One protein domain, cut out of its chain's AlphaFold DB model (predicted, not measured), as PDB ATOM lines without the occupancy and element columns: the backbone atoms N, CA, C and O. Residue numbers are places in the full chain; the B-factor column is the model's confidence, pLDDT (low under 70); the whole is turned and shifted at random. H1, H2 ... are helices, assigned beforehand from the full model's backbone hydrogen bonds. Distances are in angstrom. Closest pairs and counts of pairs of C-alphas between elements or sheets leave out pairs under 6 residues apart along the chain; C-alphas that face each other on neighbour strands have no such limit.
ATOM      1  N   ALA A  72       3.177 -45.008 -15.339       80.00
ATOM      2  CA  ALA A  72       2.319 -44.797 -16.504       80.00
ATOM      3  C   ALA A  72       2.184 -43.305 -16.853       80.00
ATOM      4  O   ALA A  72       2.424 -42.922 -17.996       80.00
ATOM      5  N   ARG A  73       1.900 -42.447 -15.859       80.69
ATOM      6  CA  ARG A  73       1.862 -40.987 -16.064       80.69
ATOM      7  C   ARG A  73       3.203 -40.433 -16.533       80.69
ATOM      8  O   ARG A  73       3.233 -39.534 -17.364       80.69
ATOM      9  N   LEU A  74       4.313 -40.959 -16.014       79.38
ATOM     10  CA  LEU A  74       5.642 -40.559 -16.464       79.38
ATOM     11  C   LEU A  74       5.900 -40.994 -17.914       79.38
ATOM     12  O   LEU A  74       6.427 -40.203 -18.684       79.38
ATOM     13  N   GLN A  75       5.523 -42.214 -18.308       83.44
ATOM     14  CA  GLN A  75       5.645 -42.674 -19.698       83.44
ATOM     15  C   GLN A  75       4.835 -41.803 -20.656       83.44
ATOM     16  O   GLN A  75       5.364 -41.399 -21.689       83.44
ATOM     17  N   GLU A  76       3.591 -41.486 -20.296       84.38
ATOM     18  CA  GLU A  76       2.735 -40.576 -21.057       84.38
ATOM     19  C   GLU A  76       3.378 -39.191 -21.177       84.38
ATOM     20  O   GLU A  76       3.551 -38.689 -22.284       84.38
ATOM     21  N   HIS A  77       3.831 -38.623 -20.055       81.19
ATOM     22  CA  HIS A  77       4.494 -37.322 -20.027       81.19
ATOM     23  C   HIS A  77       5.745 -37.287 -20.906       81.19
ATOM     24  O   HIS A  77       5.925 -36.356 -21.687       81.19
ATOM     25  N   LEU A  78       6.597 -38.313 -20.811       82.75
ATOM     26  CA  LEU A  78       7.756 -38.437 -21.681       82.75
ATOM     27  C   LEU A  78       7.285 -38.514 -23.141       82.75
ATOM     28  O   LEU A  78       7.802 -37.786 -23.981       82.75
ATOM     29  N   GLY A  79       6.283 -39.330 -23.460       83.56
ATOM     30  CA  GLY A  79       5.736 -39.461 -24.812       83.56
ATOM     31  C   GLY A  79       5.179 -38.167 -25.420       83.56
ATOM     32  O   GLY A  79       5.216 -38.036 -26.637       83.56
ATOM     33  N   SER A  80       4.716 -37.217 -24.603       86.25
ATOM     34  CA  SER A  80       4.092 -35.957 -25.041       86.25
ATOM     35  C   SER A  80       4.906 -34.706 -24.675       86.25
ATOM     36  O   SER A  80       4.346 -33.635 -24.421       86.25
ATOM     37  N   ASP A  81       6.222 -34.846 -24.550       85.81
ATOM     38  CA  ASP A  81       7.111 -33.784 -24.085       85.81
ATOM     39  C   ASP A  81       7.394 -32.750 -25.192       85.81
ATOM     40  O   ASP A  81       8.312 -32.899 -26.002       85.81
ATOM     41  N   VAL A  82       6.620 -31.664 -25.184       87.94
ATOM     42  CA  VAL A  82       6.713 -30.587 -26.183       87.94
ATOM     43  C   VAL A  82       8.024 -29.798 -26.129       87.94
ATOM     44  O   VAL A  82       8.459 -29.289 -27.162       87.94
ATOM     45  N   VAL A  83       8.671 -29.696 -24.961       87.88
ATOM     46  CA  VAL A  83       9.935 -28.953 -24.803       87.88
ATOM     47  C   VAL A  83      11.084 -29.768 -25.386       87.88
ATOM     48  O   VAL A  83      11.904 -29.239 -26.143       87.88
ATOM     49  N   TYR A  84      11.126 -31.067 -25.084       88.88
ATOM     50  CA  TYR A  84      12.093 -31.988 -25.669       88.88
ATOM     51  C   TYR A  84      11.895 -32.105 -27.179       88.88
ATOM     52  O   TYR A  84      12.863 -31.954 -27.920       88.88
ATOM     53  N   GLU A  85      10.662 -32.315 -27.653       90.50
ATOM     54  CA  GLU A  85      10.369 -32.375 -29.090       90.50
ATOM     55  C   GLU A  85      10.752 -31.080 -29.811       90.50
ATOM     56  O   GLU A  85      11.392 -31.121 -30.865       90.50
ATOM     57  N   GLY A  86      10.401 -29.925 -29.242       91.12
ATOM     58  CA  GLY A  86      10.736 -28.615 -29.795       91.12
ATOM     59  C   GLY A  86      12.245 -28.402 -29.914       91.12
ATOM     60  O   GLY A  86      12.727 -27.984 -30.967       91.12
ATOM     61  N   ALA A  87      13.005 -28.761 -28.878       90.94
ATOM     62  CA  ALA A  87      14.462 -28.673 -28.898       90.94
ATOM     63  C   ALA A  87      15.101 -29.685 -29.867       90.94
ATOM     64  O   ALA A  87      16.017 -29.339 -30.618       90.94
ATOM     65  N   ARG A  88      14.594 -30.924 -29.895       92.00
ATOM     66  CA  ARG A  88      15.103 -32.015 -30.734       92.00
ATOM     67  C   ARG A  88      14.977 -31.702 -32.228       92.00
ATOM     68  O   ARG A  88      15.895 -32.006 -32.989       92.00
ATOM     69  N   ARG A  89      13.915 -30.998 -32.639       92.88
ATOM     70  CA  ARG A  89      13.716 -30.548 -34.032       92.88
ATOM     71  C   ARG A  89      14.867 -29.707 -34.578       92.88
ATOM     72  O   ARG A  89      15.102 -29.767 -35.777       92.88
ATOM     73  N   PHE A  90      15.590 -28.944 -33.754       90.38
ATOM     74  CA  PHE A  90      16.766 -28.200 -34.229       90.38
ATOM     75  C   PHE A  90      17.926 -29.130 -34.598       90.38
ATOM     76  O   PHE A  90      18.671 -28.842 -35.533       90.38
ATOM     77  N   LEU A  91      18.066 -30.254 -33.891       88.06
ATOM     78  CA  LEU A  91      19.145 -31.221 -34.094       88.06
ATOM     79  C   LEU A  91      18.873 -32.181 -35.255       88.06
ATOM     80  O   LEU A  91      19.813 -32.558 -35.950       88.06
ATOM     81  N   ASP A  92      17.608 -32.537 -35.492       87.06
ATOM     82  CA  ASP A  92      17.215 -33.500 -36.531       87.06
ATOM     83  C   ASP A  92      17.147 -32.887 -37.951       87.06
ATOM     84  O   ASP A  92      16.877 -33.587 -38.927       87.06
ATOM     85  N   GLN A  93      17.405 -31.583 -38.106       81.12
ATOM     86  CA  GLN A  93      17.438 -30.947 -39.425       81.12
ATOM     87  C   GLN A  93      18.586 -31.501 -40.295       81.12
ATOM     88  O   GLN A  93      19.709 -31.661 -39.811       81.12
ATOM     89  N   PRO A  94      18.380 -31.711 -41.607       73.31
ATOM     90  CA  PRO A  94      19.427 -32.209 -42.499       73.31
ATOM     91  C   PRO A  94      20.595 -31.219 -42.591       73.31
ATOM     92  O   PRO A  94      20.390 -30.014 -42.748       73.31
ATOM     93  N   THR A  95      21.835 -31.692 -42.450       65.00
ATOM     94  CA  THR A  95      23.028 -30.835 -42.561       65.00
ATOM     95  C   THR A  95      23.253 -30.446 -44.020       65.00
ATOM     96  O   THR A  95      23.495 -31.305 -44.864       65.00
ATOM     97  N   ILE A  96      23.213 -29.147 -44.322       64.56
ATOM     98  CA  ILE A  96      23.610 -28.633 -45.637       64.56
ATOM     99  C   ILE A  96      25.136 -28.491 -45.603       64.56
ATOM    100  O   ILE A  96      25.672 -27.532 -45.054       64.56
ATOM    101  N   SER A  97      25.852 -29.502 -46.099       58.38
ATOM    102  CA  SER A  97      27.318 -29.489 -46.125       58.38
ATOM    103  C   SER A  97      27.823 -28.603 -47.265       58.38
ATOM    104  O   SER A  97      27.612 -28.921 -48.432       58.38
ATOM    105  N   GLN A  98      28.530 -27.519 -46.934       58.41
ATOM    106  CA  GLN A  98      29.357 -26.757 -47.883       58.41
ATOM    107  C   GLN A  98      30.862 -27.044 -47.702       58.41
ATOM    108  O   GLN A  98      31.706 -26.191 -47.958       58.41
ATOM    109  N   GLY A  99      31.208 -28.249 -47.230       60.72
ATOM    110  CA  GLY A  99      32.589 -28.703 -47.028       60.72
ATOM    111  C   GLY A  99      32.893 -29.173 -45.593       60.72
ATOM    112  O   GLY A  99      32.031 -29.073 -44.716       60.72
ATOM    113  N   PRO A 100      34.123 -29.666 -45.324       55.41
ATOM    114  CA  PRO A 100      34.486 -30.343 -44.067       55.41
ATOM    115  C   PRO A 100      34.300 -29.488 -42.802       55.41
ATOM    116  O   PRO A 100      33.957 -30.013 -41.748       55.41
ATOM    117  N   ALA A 101      34.482 -28.166 -42.912       55.50
ATOM    118  CA  ALA A 101      34.316 -27.215 -41.809       55.50
ATOM    119  C   ALA A 101      32.894 -26.623 -41.708       55.50
ATOM    120  O   ALA A 101      32.469 -26.214 -40.628       55.50
ATOM    121  N   GLY A 102      32.135 -26.605 -42.812       56.56
ATOM    122  CA  GLY A 102      30.790 -26.023 -42.854       56.56
ATOM    123  C   GLY A 102      29.773 -26.829 -42.045       56.56
ATOM    124  O   GLY A 102      28.944 -26.257 -41.342       56.56
ATOM    125  N   GLY A 103      29.889 -28.161 -42.061       59.56
ATOM    126  CA  GLY A 103      29.027 -29.040 -41.268       59.56
ATOM    127  C   GLY A 103      29.146 -28.790 -39.760       59.56
ATOM    128  O   GLY A 103      28.132 -28.682 -39.074       59.56
ATOM    129  N   TYR A 104      30.369 -28.618 -39.247       66.56
ATOM    130  CA  TYR A 104      30.616 -28.416 -37.815       66.56
ATOM    131  C   TYR A 104      29.948 -27.141 -37.275       66.56
ATOM    132  O   TYR A 104      29.256 -27.192 -36.257       66.56
ATOM    133  N   GLY A 105      30.076 -26.013 -37.985       73.94
ATOM    134  CA  GLY A 105      29.439 -24.750 -37.590       73.94
ATOM    135  C   GLY A 105      27.912 -24.845 -37.517       73.94
ATOM    136  O   GLY A 105      27.303 -24.350 -36.566       73.94
ATOM    137  N   HIS A 106      27.288 -25.556 -38.463       75.94
ATOM    138  CA  HIS A 106      25.845 -25.806 -38.447       75.94
ATOM    139  C   HIS A 106      25.404 -26.666 -37.254       75.94
ATOM    140  O   HIS A 106      24.369 -26.376 -36.652       75.94
ATOM    141  N   HIS A 107      26.181 -27.683 -36.873       78.19
ATOM    142  CA  HIS A 107      25.885 -28.500 -35.692       78.19
ATOM    143  C   HIS A 107      25.942 -27.685 -34.394       78.19
ATOM    144  O   HIS A 107      25.030 -27.785 -33.573       78.19
ATOM    145  N   VAL A 108      26.956 -26.828 -34.235       81.31
ATOM    146  CA  VAL A 108      27.086 -25.954 -33.056       81.31
ATOM    147  C   VAL A 108      25.931 -24.954 -32.979       81.31
ATOM    148  O   VAL A 108      25.327 -24.794 -31.919       81.31
ATOM    149  N   ALA A 109      25.568 -24.317 -34.096       84.06
ATOM    150  CA  ALA A 109      24.454 -23.368 -34.135       84.06
ATOM    151  C   ALA A 109      23.112 -24.024 -33.764       84.06
ATOM    152  O   ALA A 109      22.341 -23.467 -32.982       84.06
ATOM    153  N   ARG A 110      22.855 -25.236 -34.266       87.62
ATOM    154  CA  ARG A 110      21.649 -26.016 -33.942       87.62
ATOM    155  C   ARG A 110      21.602 -26.445 -32.485       87.62
ATOM    156  O   ARG A 110      20.549 -26.346 -31.859       87.62
ATOM    157  N   ALA A 111      22.736 -26.872 -31.933       86.75
ATOM    158  CA  ALA A 111      22.841 -27.169 -30.511       86.75
ATOM    159  C   ALA A 111      22.483 -25.928 -29.683       86.75
ATOM    160  O   ALA A 111      21.599 -25.998 -28.834       86.75
ATOM    161  N   LEU A 112      23.058 -24.760 -29.993       87.88
ATOM    162  CA  LEU A 112      22.735 -23.503 -29.303       87.88
ATOM    163  C   LEU A 112      21.240 -23.154 -29.361       87.88
ATOM    164  O   LEU A 112      20.683 -22.720 -28.351       87.88
ATOM    165  N   GLN A 113      20.579 -23.383 -30.498       91.06
ATOM    166  CA  GLN A 113      19.130 -23.200 -30.633       91.06
ATOM    167  C   GLN A 113      18.342 -24.169 -29.743       91.06
ATOM    168  O   GLN A 113      17.439 -23.736 -29.026       91.06
ATOM    169  N   ALA A 114      18.722 -25.449 -29.713       90.31
ATOM    170  CA  ALA A 114      18.123 -26.435 -28.816       90.31
ATOM    171  C   ALA A 114      18.311 -26.045 -27.336       90.31
ATOM    172  O   ALA A 114      17.353 -26.060 -26.565       90.31
ATOM    173  N   HIS A 115      19.513 -25.619 -26.933       89.94
ATOM    174  CA  HIS A 115      19.792 -25.175 -25.563       89.94
ATOM    175  C   HIS A 115      19.008 -23.907 -25.185       89.94
ATOM    176  O   HIS A 115      18.502 -23.805 -24.068       89.94
ATOM    177  N   ALA A 116      18.879 -22.938 -26.098       88.81
ATOM    178  CA  ALA A 116      18.064 -21.742 -25.886       88.81
ATOM    179  C   ALA A 116      16.575 -22.083 -25.730       88.81
ATOM    180  O   ALA A 116      15.939 -21.586 -24.802       88.81
ATOM    181  N   HIS A 117      16.055 -22.980 -26.572       90.12
ATOM    182  CA  HIS A 117      14.679 -23.461 -26.475       90.12
ATOM    183  C   HIS A 117      14.409 -24.097 -25.105       90.12
ATOM    184  O   HIS A 117      13.483 -23.693 -24.405       90.12
ATOM    185  N   VAL A 118      15.259 -25.031 -24.666       87.38
ATOM    186  CA  VAL A 118      15.092 -25.676 -23.353       87.38
ATOM    187  C   VAL A 118      15.127 -24.653 -22.217       87.38
ATOM    188  O   VAL A 118      14.244 -24.679 -21.366       87.38
ATOM    189  N   ARG A 119      16.082 -23.714 -22.206       84.25
ATOM    190  CA  ARG A 119      16.157 -22.681 -21.152       84.25
ATOM    191  C   ARG A 119      14.892 -21.829 -21.070       84.25
ATOM    192  O   ARG A 119      14.441 -21.533 -19.968       84.25
ATOM    193  N   GLN A 120      14.330 -21.458 -22.217       84.12
ATOM    194  CA  GLN A 120      13.139 -20.619 -22.282       84.12
ATOM    195  C   GLN A 120      11.885 -21.352 -21.790       84.12
ATOM    196  O   GLN A 120      11.080 -20.765 -21.072       84.12
ATOM    197  N   TYR A 121      11.710 -22.619 -22.172       82.69
ATOM    198  CA  TYR A 121      10.431 -23.312 -21.998       82.69
ATOM    199  C   TYR A 121      10.408 -24.327 -20.850       82.69
ATOM    200  O   TYR A 121       9.327 -24.611 -20.340       82.69
ATOM    201  N   ALA A 122      11.557 -24.828 -20.377       76.06
ATOM    202  CA  ALA A 122      11.599 -25.827 -19.303       76.06
ATOM    203  C   ALA A 122      11.051 -25.299 -17.965       76.06
ATOM    204  O   ALA A 122      10.348 -26.026 -17.274       76.06
ATOM    205  N   VAL A 123      11.320 -24.030 -17.627       66.94
ATOM    206  CA  VAL A 123      10.826 -23.389 -16.387       66.94
ATOM    207  C   VAL A 123       9.316 -23.131 -16.448       66.94
ATOM    208  O   VAL A 123       8.625 -23.203 -15.439       66.94
ATOM    209  N   ILE A 124       8.787 -22.847 -17.640       62.84
ATOM    210  CA  ILE A 124       7.363 -22.542 -17.852       62.84
ATOM    211  C   ILE A 124       6.526 -23.833 -17.855       62.84
ATOM    212  O   ILE A 124       5.373 -23.835 -17.431       62.84
ATOM    213  N   HIS A 125       7.114 -24.943 -18.306       59.09
ATOM    214  CA  HIS A 125       6.472 -26.254 -18.395       59.09
ATOM    215  C   HIS A 125       6.717 -27.152 -17.172       59.09
ATOM    216  O   HIS A 125       6.659 -28.373 -17.315       59.09
ATOM    217  N   ASP A 126       6.956 -26.579 -15.987       53.31
ATOM    218  CA  ASP A 126       7.307 -27.288 -14.747       53.31
ATOM    219  C   ASP A 126       6.226 -28.294 -14.275       53.31
ATOM    220  O   ASP A 126       5.395 -28.044 -13.403       53.31
ATOM    221  N   ARG A 127       6.204 -29.459 -14.927       54.00
ATOM    222  CA  ARG A 127       5.357 -30.627 -14.646       54.00
ATOM    223  C   ARG A 127       6.191 -31.909 -14.544       54.00
ATOM    224  O   ARG A 127       5.669 -32.992 -14.798       54.00
ATOM    225  N   GLY A 128       7.473 -31.821 -14.173       53.59
ATOM    226  CA  GLY A 128       8.281 -33.028 -13.951       53.59
ATOM    227  C   GLY A 128       9.792 -32.912 -14.124       53.59
ATOM    228  O   GLY A 128      10.489 -33.863 -13.766       53.59
ATOM    229  N   TYR A 129      10.311 -31.791 -14.626       55.41
ATOM    230  CA  TYR A 129      11.755 -31.596 -14.749       55.41
ATOM    231  C   TYR A 129      12.380 -31.252 -13.406       55.41
ATOM    232  O   TYR A 129      11.936 -30.333 -12.725       55.41
ATOM    233  N   ARG A 130      13.455 -31.946 -13.028       60.22
ATOM    234  CA  ARG A 130      14.276 -31.552 -11.876       60.22
ATOM    235  C   ARG A 130      15.509 -30.815 -12.370       60.22
ATOM    236  O   ARG A 130      16.641 -31.238 -12.141       60.22
ATOM    237  N   MET A 131      15.273 -29.708 -13.067       59.84
ATOM    238  CA  MET A 131      16.344 -28.825 -13.513       59.84
ATOM    239  C   MET A 131      16.832 -27.954 -12.351       59.84
ATOM    240  O   MET A 131      16.035 -27.571 -11.490       59.84
ATOM    241  N   PRO A 132      18.134 -27.633 -12.283       54.97
ATOM    242  CA  PRO A 132      18.652 -26.775 -11.230       54.97
ATOM    243  C   PRO A 132      18.019 -25.381 -11.327       54.97
ATOM    244  O   PRO A 132      18.275 -24.641 -12.272       54.97
ATOM    245  N   ALA A 133      17.241 -24.997 -10.310       55.88
ATOM    246  CA  ALA A 133      16.663 -23.658 -10.143       55.88
ATOM    247  C   ALA A 133      17.714 -22.605  -9.718       55.88
ATOM    248  O   ALA A 133      17.449 -21.723  -8.904       55.88
ATOM    249  N   GLY A 134      18.948 -22.746 -10.204       64.31
ATOM    250  CA  GLY A 134      20.068 -21.880  -9.851       64.31
ATOM    251  C   GLY A 134      20.137 -20.644 -10.742       64.31
ATOM    252  O   GLY A 134      19.779 -20.694 -11.917       64.31
ATOM    253  N   CYS A 135      20.695 -19.553 -10.214       63.22
ATOM    254  CA  CYS A 135      20.974 -18.324 -10.969       63.22
ATOM    255  C   CYS A 135      21.883 -18.537 -12.196       63.22
ATOM    256  O   CYS A 135      21.893 -17.709 -13.095       63.22
ATOM    257  N   TYR A 136      22.596 -19.663 -12.264       66.62
ATOM    258  CA  TYR A 136      23.453 -20.045 -13.387       66.62
ATOM    259  C   TYR A 136      22.701 -20.705 -14.556       66.62
ATOM    260  O   TYR A 136      23.291 -20.941 -15.609       66.62
ATOM    261  N   TRP A 137      21.409 -21.023 -14.402       71.31
ATOM    262  CA  TRP A 137      20.634 -21.719 -15.438       71.31
ATOM    263  C   TRP A 137      20.505 -20.907 -16.731       71.31
ATOM    264  O   TRP A 137      20.555 -21.466 -17.829       71.31
ATOM    265  N   SER A 138      20.406 -19.580 -16.617       68.25
ATOM    266  CA  SER A 138      20.371 -18.677 -17.770       68.25
ATOM    267  C   SER A 138      21.632 -18.763 -18.624       68.25
ATOM    268  O   SER A 138      21.534 -18.571 -19.831       68.25
ATOM    269  N   ASP A 139      22.779 -19.123 -18.049       72.19
ATOM    270  CA  ASP A 139      24.076 -19.158 -18.736       72.19
ATOM    271  C   ASP A 139      24.503 -20.572 -19.160       72.19
ATOM    272  O   ASP A 139      25.516 -20.745 -19.842       72.19
ATOM    273  N   PHE A 140      23.718 -21.591 -18.797       76.25
ATOM    274  CA  PHE A 140      24.048 -22.992 -19.028       76.25
ATOM    275  C   PHE A 140      23.920 -23.375 -20.513       76.25
ATOM    276  O   PHE A 140      22.838 -23.303 -21.108       76.25
ATOM    277  N   ARG A 141      25.031 -23.786 -21.135       80.81
ATOM    278  CA  ARG A 141      25.117 -24.017 -22.588       80.81
ATOM    279  C   ARG A 141      24.778 -25.439 -22.998       80.81
ATOM    280  O   ARG A 141      24.676 -25.694 -24.185       80.81
ATOM    281  N   GLU A 142      24.554 -26.335 -22.047       83.50
ATOM    282  CA  GLU A 142      24.334 -27.761 -22.278       83.50
ATOM    283  C   GLU A 142      22.909 -28.195 -21.887       83.50
ATOM    284  O   GLU A 142      22.637 -29.380 -21.713       83.50
ATOM    285  N   ALA A 143      21.967 -27.246 -21.775       83.50
ATOM    286  CA  ALA A 143      20.620 -27.469 -21.228       83.50
ATOM    287  C   ALA A 143      19.867 -28.649 -21.874       83.50
ATOM    288  O   ALA A 143      19.372 -29.522 -21.167       83.50
ATOM    289  N   PHE A 144      19.831 -28.721 -23.213       86.69
ATOM    290  CA  PHE A 144      19.278 -29.869 -23.940       86.69
ATOM    291  C   PHE A 144      19.935 -31.212 -23.592       86.69
ATOM    292  O   PHE A 144      19.222 -32.198 -23.457       86.69
ATOM    293  N   TYR A 145      21.258 -31.279 -23.424       85.44
ATOM    294  CA  TYR A 145      21.913 -32.547 -23.091       85.44
ATOM    295  C   TYR A 145      21.573 -32.996 -21.672       85.44
ATOM    296  O   TYR A 145      21.294 -34.170 -21.462       85.44
ATOM    297  N   VAL A 146      21.511 -32.069 -20.714       80.81
ATOM    298  CA  VAL A 146      21.041 -32.386 -19.356       80.81
ATOM    299  C   VAL A 146      19.596 -32.881 -19.377       80.81
ATOM    300  O   VAL A 146      19.304 -33.907 -18.765       80.81
ATOM    301  N   LEU A 147      18.719 -32.206 -20.128       82.56
ATOM    302  CA  LEU A 147      17.333 -32.630 -20.334       82.56
ATOM    303  C   LEU A 147      17.257 -34.035 -20.948       82.56
ATOM    304  O   LEU A 147      16.492 -34.878 -20.490       82.56
ATOM    305  N   GLU A 148      18.045 -34.296 -21.991       85.62
ATOM    306  CA  GLU A 148      18.060 -35.579 -22.689       85.62
ATOM    307  C   GLU A 148      18.544 -36.717 -21.778       85.62
ATOM    308  O   GLU A 148      17.932 -37.787 -21.758       85.62
ATOM    309  N   GLU A 149      19.597 -36.492 -20.993       82.25
ATOM    310  CA  GLU A 149      20.091 -37.470 -20.022       82.25
ATOM    311  C   GLU A 149      19.085 -37.711 -18.888       82.25
ATOM    312  O   GLU A 149      18.824 -38.862 -18.529       82.25
ATOM    313  N   GLU A 150      18.446 -36.661 -18.361       78.25
ATOM    314  CA  GLU A 150      17.365 -36.812 -17.382       78.25
ATOM    315  C   GLU A 150      16.211 -37.643 -17.957       78.25
ATOM    316  O   GLU A 150      15.737 -38.588 -17.322       78.25
ATOM    317  N   ARG A 151      15.798 -37.346 -19.190       83.81
ATOM    318  CA  ARG A 151      14.726 -38.048 -19.897       83.81
ATOM    319  C   ARG A 151      15.047 -39.527 -20.117       83.81
ATOM    320  O   ARG A 151      14.188 -40.373 -19.862       83.81
ATOM    321  N   LYS A 152      16.271 -39.856 -20.552       83.81
ATOM    322  CA  LYS A 152      16.752 -41.248 -20.688       83.81
ATOM    323  C   LYS A 152      16.633 -41.993 -19.357       83.81
ATOM    324  O   LYS A 152      16.142 -43.124 -19.323       83.81
ATOM    325  N   GLU A 153      16.986 -41.338 -18.254       77.75
ATOM    326  CA  GLU A 153      16.862 -41.924 -16.920       77.75
ATOM    327  C   GLU A 153      15.433 -42.116 -16.448       77.75
ATOM    328  O   GLU A 153      15.096 -43.177 -15.918       77.75
ATOM    329  N   LEU A 154      14.583 -41.112 -16.636       78.69
ATOM    330  CA  LEU A 154      13.176 -41.187 -16.268       78.69
ATOM    331  C   LEU A 154      12.455 -42.278 -17.063       78.69
ATOM    332  O   LEU A 154      11.721 -43.071 -16.471       78.69
ATOM    333  N   LYS A 155      12.730 -42.380 -18.368       82.56
ATOM    334  CA  LYS A 155      12.192 -43.442 -19.223       82.56
ATOM    335  C   LYS A 155      12.556 -44.819 -18.683       82.56
ATOM    336  O   LYS A 155      11.674 -45.641 -18.450       82.56
ATOM    337  N   ARG A 156      13.837 -45.037 -18.387       80.06
ATOM    338  CA  ARG A 156      14.301 -46.296 -17.806       80.06
ATOM    339  C   ARG A 156      13.629 -46.608 -16.468       80.06
ATOM    340  O   ARG A 156      13.257 -47.753 -16.234       80.06
ATOM    341  N   ILE A 157      13.482 -45.620 -15.580       76.06
ATOM    342  CA  ILE A 157      12.797 -45.813 -14.290       76.06
ATOM    343  C   ILE A 157      11.347 -46.246 -14.516       76.06
ATOM    344  O   ILE A 157      10.866 -47.136 -13.817       76.06
ATOM    345  N   ALA A 158      10.662 -45.633 -15.480       75.56
ATOM    346  CA  ALA A 158       9.278 -45.962 -15.787       75.56
ATOM    347  C   ALA A 158       9.131 -47.363 -16.414       75.56
ATOM    348  O   ALA A 158       8.136 -48.046 -16.176       75.56
ATOM    349  N   GLU A 159      10.135 -47.807 -17.172       77.50
ATOM    350  CA  GLU A 159      10.212 -49.139 -17.787       77.50
ATOM    351  C   GLU A 159      10.712 -50.241 -16.830       77.50
ATOM    352  O   GLU A 159      10.572 -51.426 -17.138       77.50
ATOM    353  N   ASP A 160      11.248 -49.900 -15.650       75.19
ATOM    354  CA  ASP A 160      11.701 -50.873 -14.643       75.19
ATOM    355  C   ASP A 160      10.511 -51.523 -13.907       75.19
ATOM    356  O   ASP A 160      10.291 -51.334 -12.707       75.19
ATOM    357  N   VAL A 161       9.747 -52.357 -14.620       68.38
ATOM    358  CA  VAL A 161       8.664 -53.196 -14.062       68.38
ATOM    359  C   VAL A 161       9.177 -54.066 -12.907       68.38
ATOM    360  O   VAL A 161       8.437 -54.398 -11.973       68.38
ATOM    361  N   GLN A 162      10.468 -54.407 -12.923       70.69
ATOM    362  CA  GLN A 162      11.091 -55.167 -11.851       70.69
ATOM    363  C   GLN A 162      11.172 -54.350 -10.550       70.69
ATOM    364  O   GLN A 162      11.060 -54.946  -9.482       70.69
TER     365      GLN A 162
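AT A GLANCE: This is residues 72 to 162 of the 327 residues of an uncharacterized protein of Schlegelella thermodepolymerans (UniProt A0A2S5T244). Two helices, H2 and H3, lie side by side as a helical hairpin, and H4 starts at the side of H3 and slants away from the hairpin at a steep angle, reaching the short helix H1 with its later turns. H1 comes just before the hairpin, and a long looping stretch, residues 123 to 142, leaves the end of H3 and comes back to the side of H3 where H4 begins. The printed part has 91 residues, with four named helices in the order H1, H2, H3, H4 and no named strand, and its class is all helix. The whole is only just loose, close to compact, with a radius of gyration of the C-alphas of 15.0 A, and spans 48 by 32 by 19 A.

HOW THE PARTS SIT: H1, residues 72 to 79, touches H4, residues 143 to 159, of which residues 151 to 158 alone touch H1; the closest C-alphas are those of Gln 75 and Ala 158, 6.3 A apart. They run opposite ways at a steep tilt of 36 degrees, only just past shallow. H1 is apart from H2, residues 82 to 91, and from H3, residues 102 to 122. H2 and H3 form a helical hairpin and touch at a shallow tilt of 10 degrees, opposite ways, with the C-alphas of Ala 87 and Ala 114 closest at 4.3 A. H4 is the hub, touching the three other helices. Its residues 144 to 148 alone touch H2, at a steep tilt of 57 degrees, opposite ways; the closest C-alphas are those of Ala 87 and Phe 144, 7.0 A apart. Residues 111 to 119 of H3 touch residues 143 to 147 of H4, at a steep tilt of 67 degrees, the same way, with the C-alphas of His 115 and Ala 143 closest at 5.0 A. The helix packing is mostly crossed, with 1 of the 4 touching pairs at a shallow tilt. In H1, H3 and H4 every O i to N i+4 pair is within hydrogen-bond range; in H2 it is 4 of 6.

IN THESE COORDINATES: H1 has 8 residues and begins at C-alpha 72, (2.319, -44.797, -16.504). H2 has 10 residues and measures 14.7 A from first to last C-alpha. H3, the longest with 21 residues, measures 30.4 A and begins at C-alpha 102, (30.790, -26.023, -42.854). H4 has 17 residues, measures 24.3 A and ends at C-alpha 159, (10.212, -49.139, -17.787).

THE WHOLE: The two C-alphas farthest apart are those of Gln 98 and Gln 162, at 49.4 A. The printed part has no cut. The link from H1 to H2 is tight, that from H2 to H3 is short, and that from H3 to H4, with 20 residues, is long. The mean pLDDT of the printed part is 76.6; it is under 70 at residues 95 to 104, 123 to 136, 138 and 161.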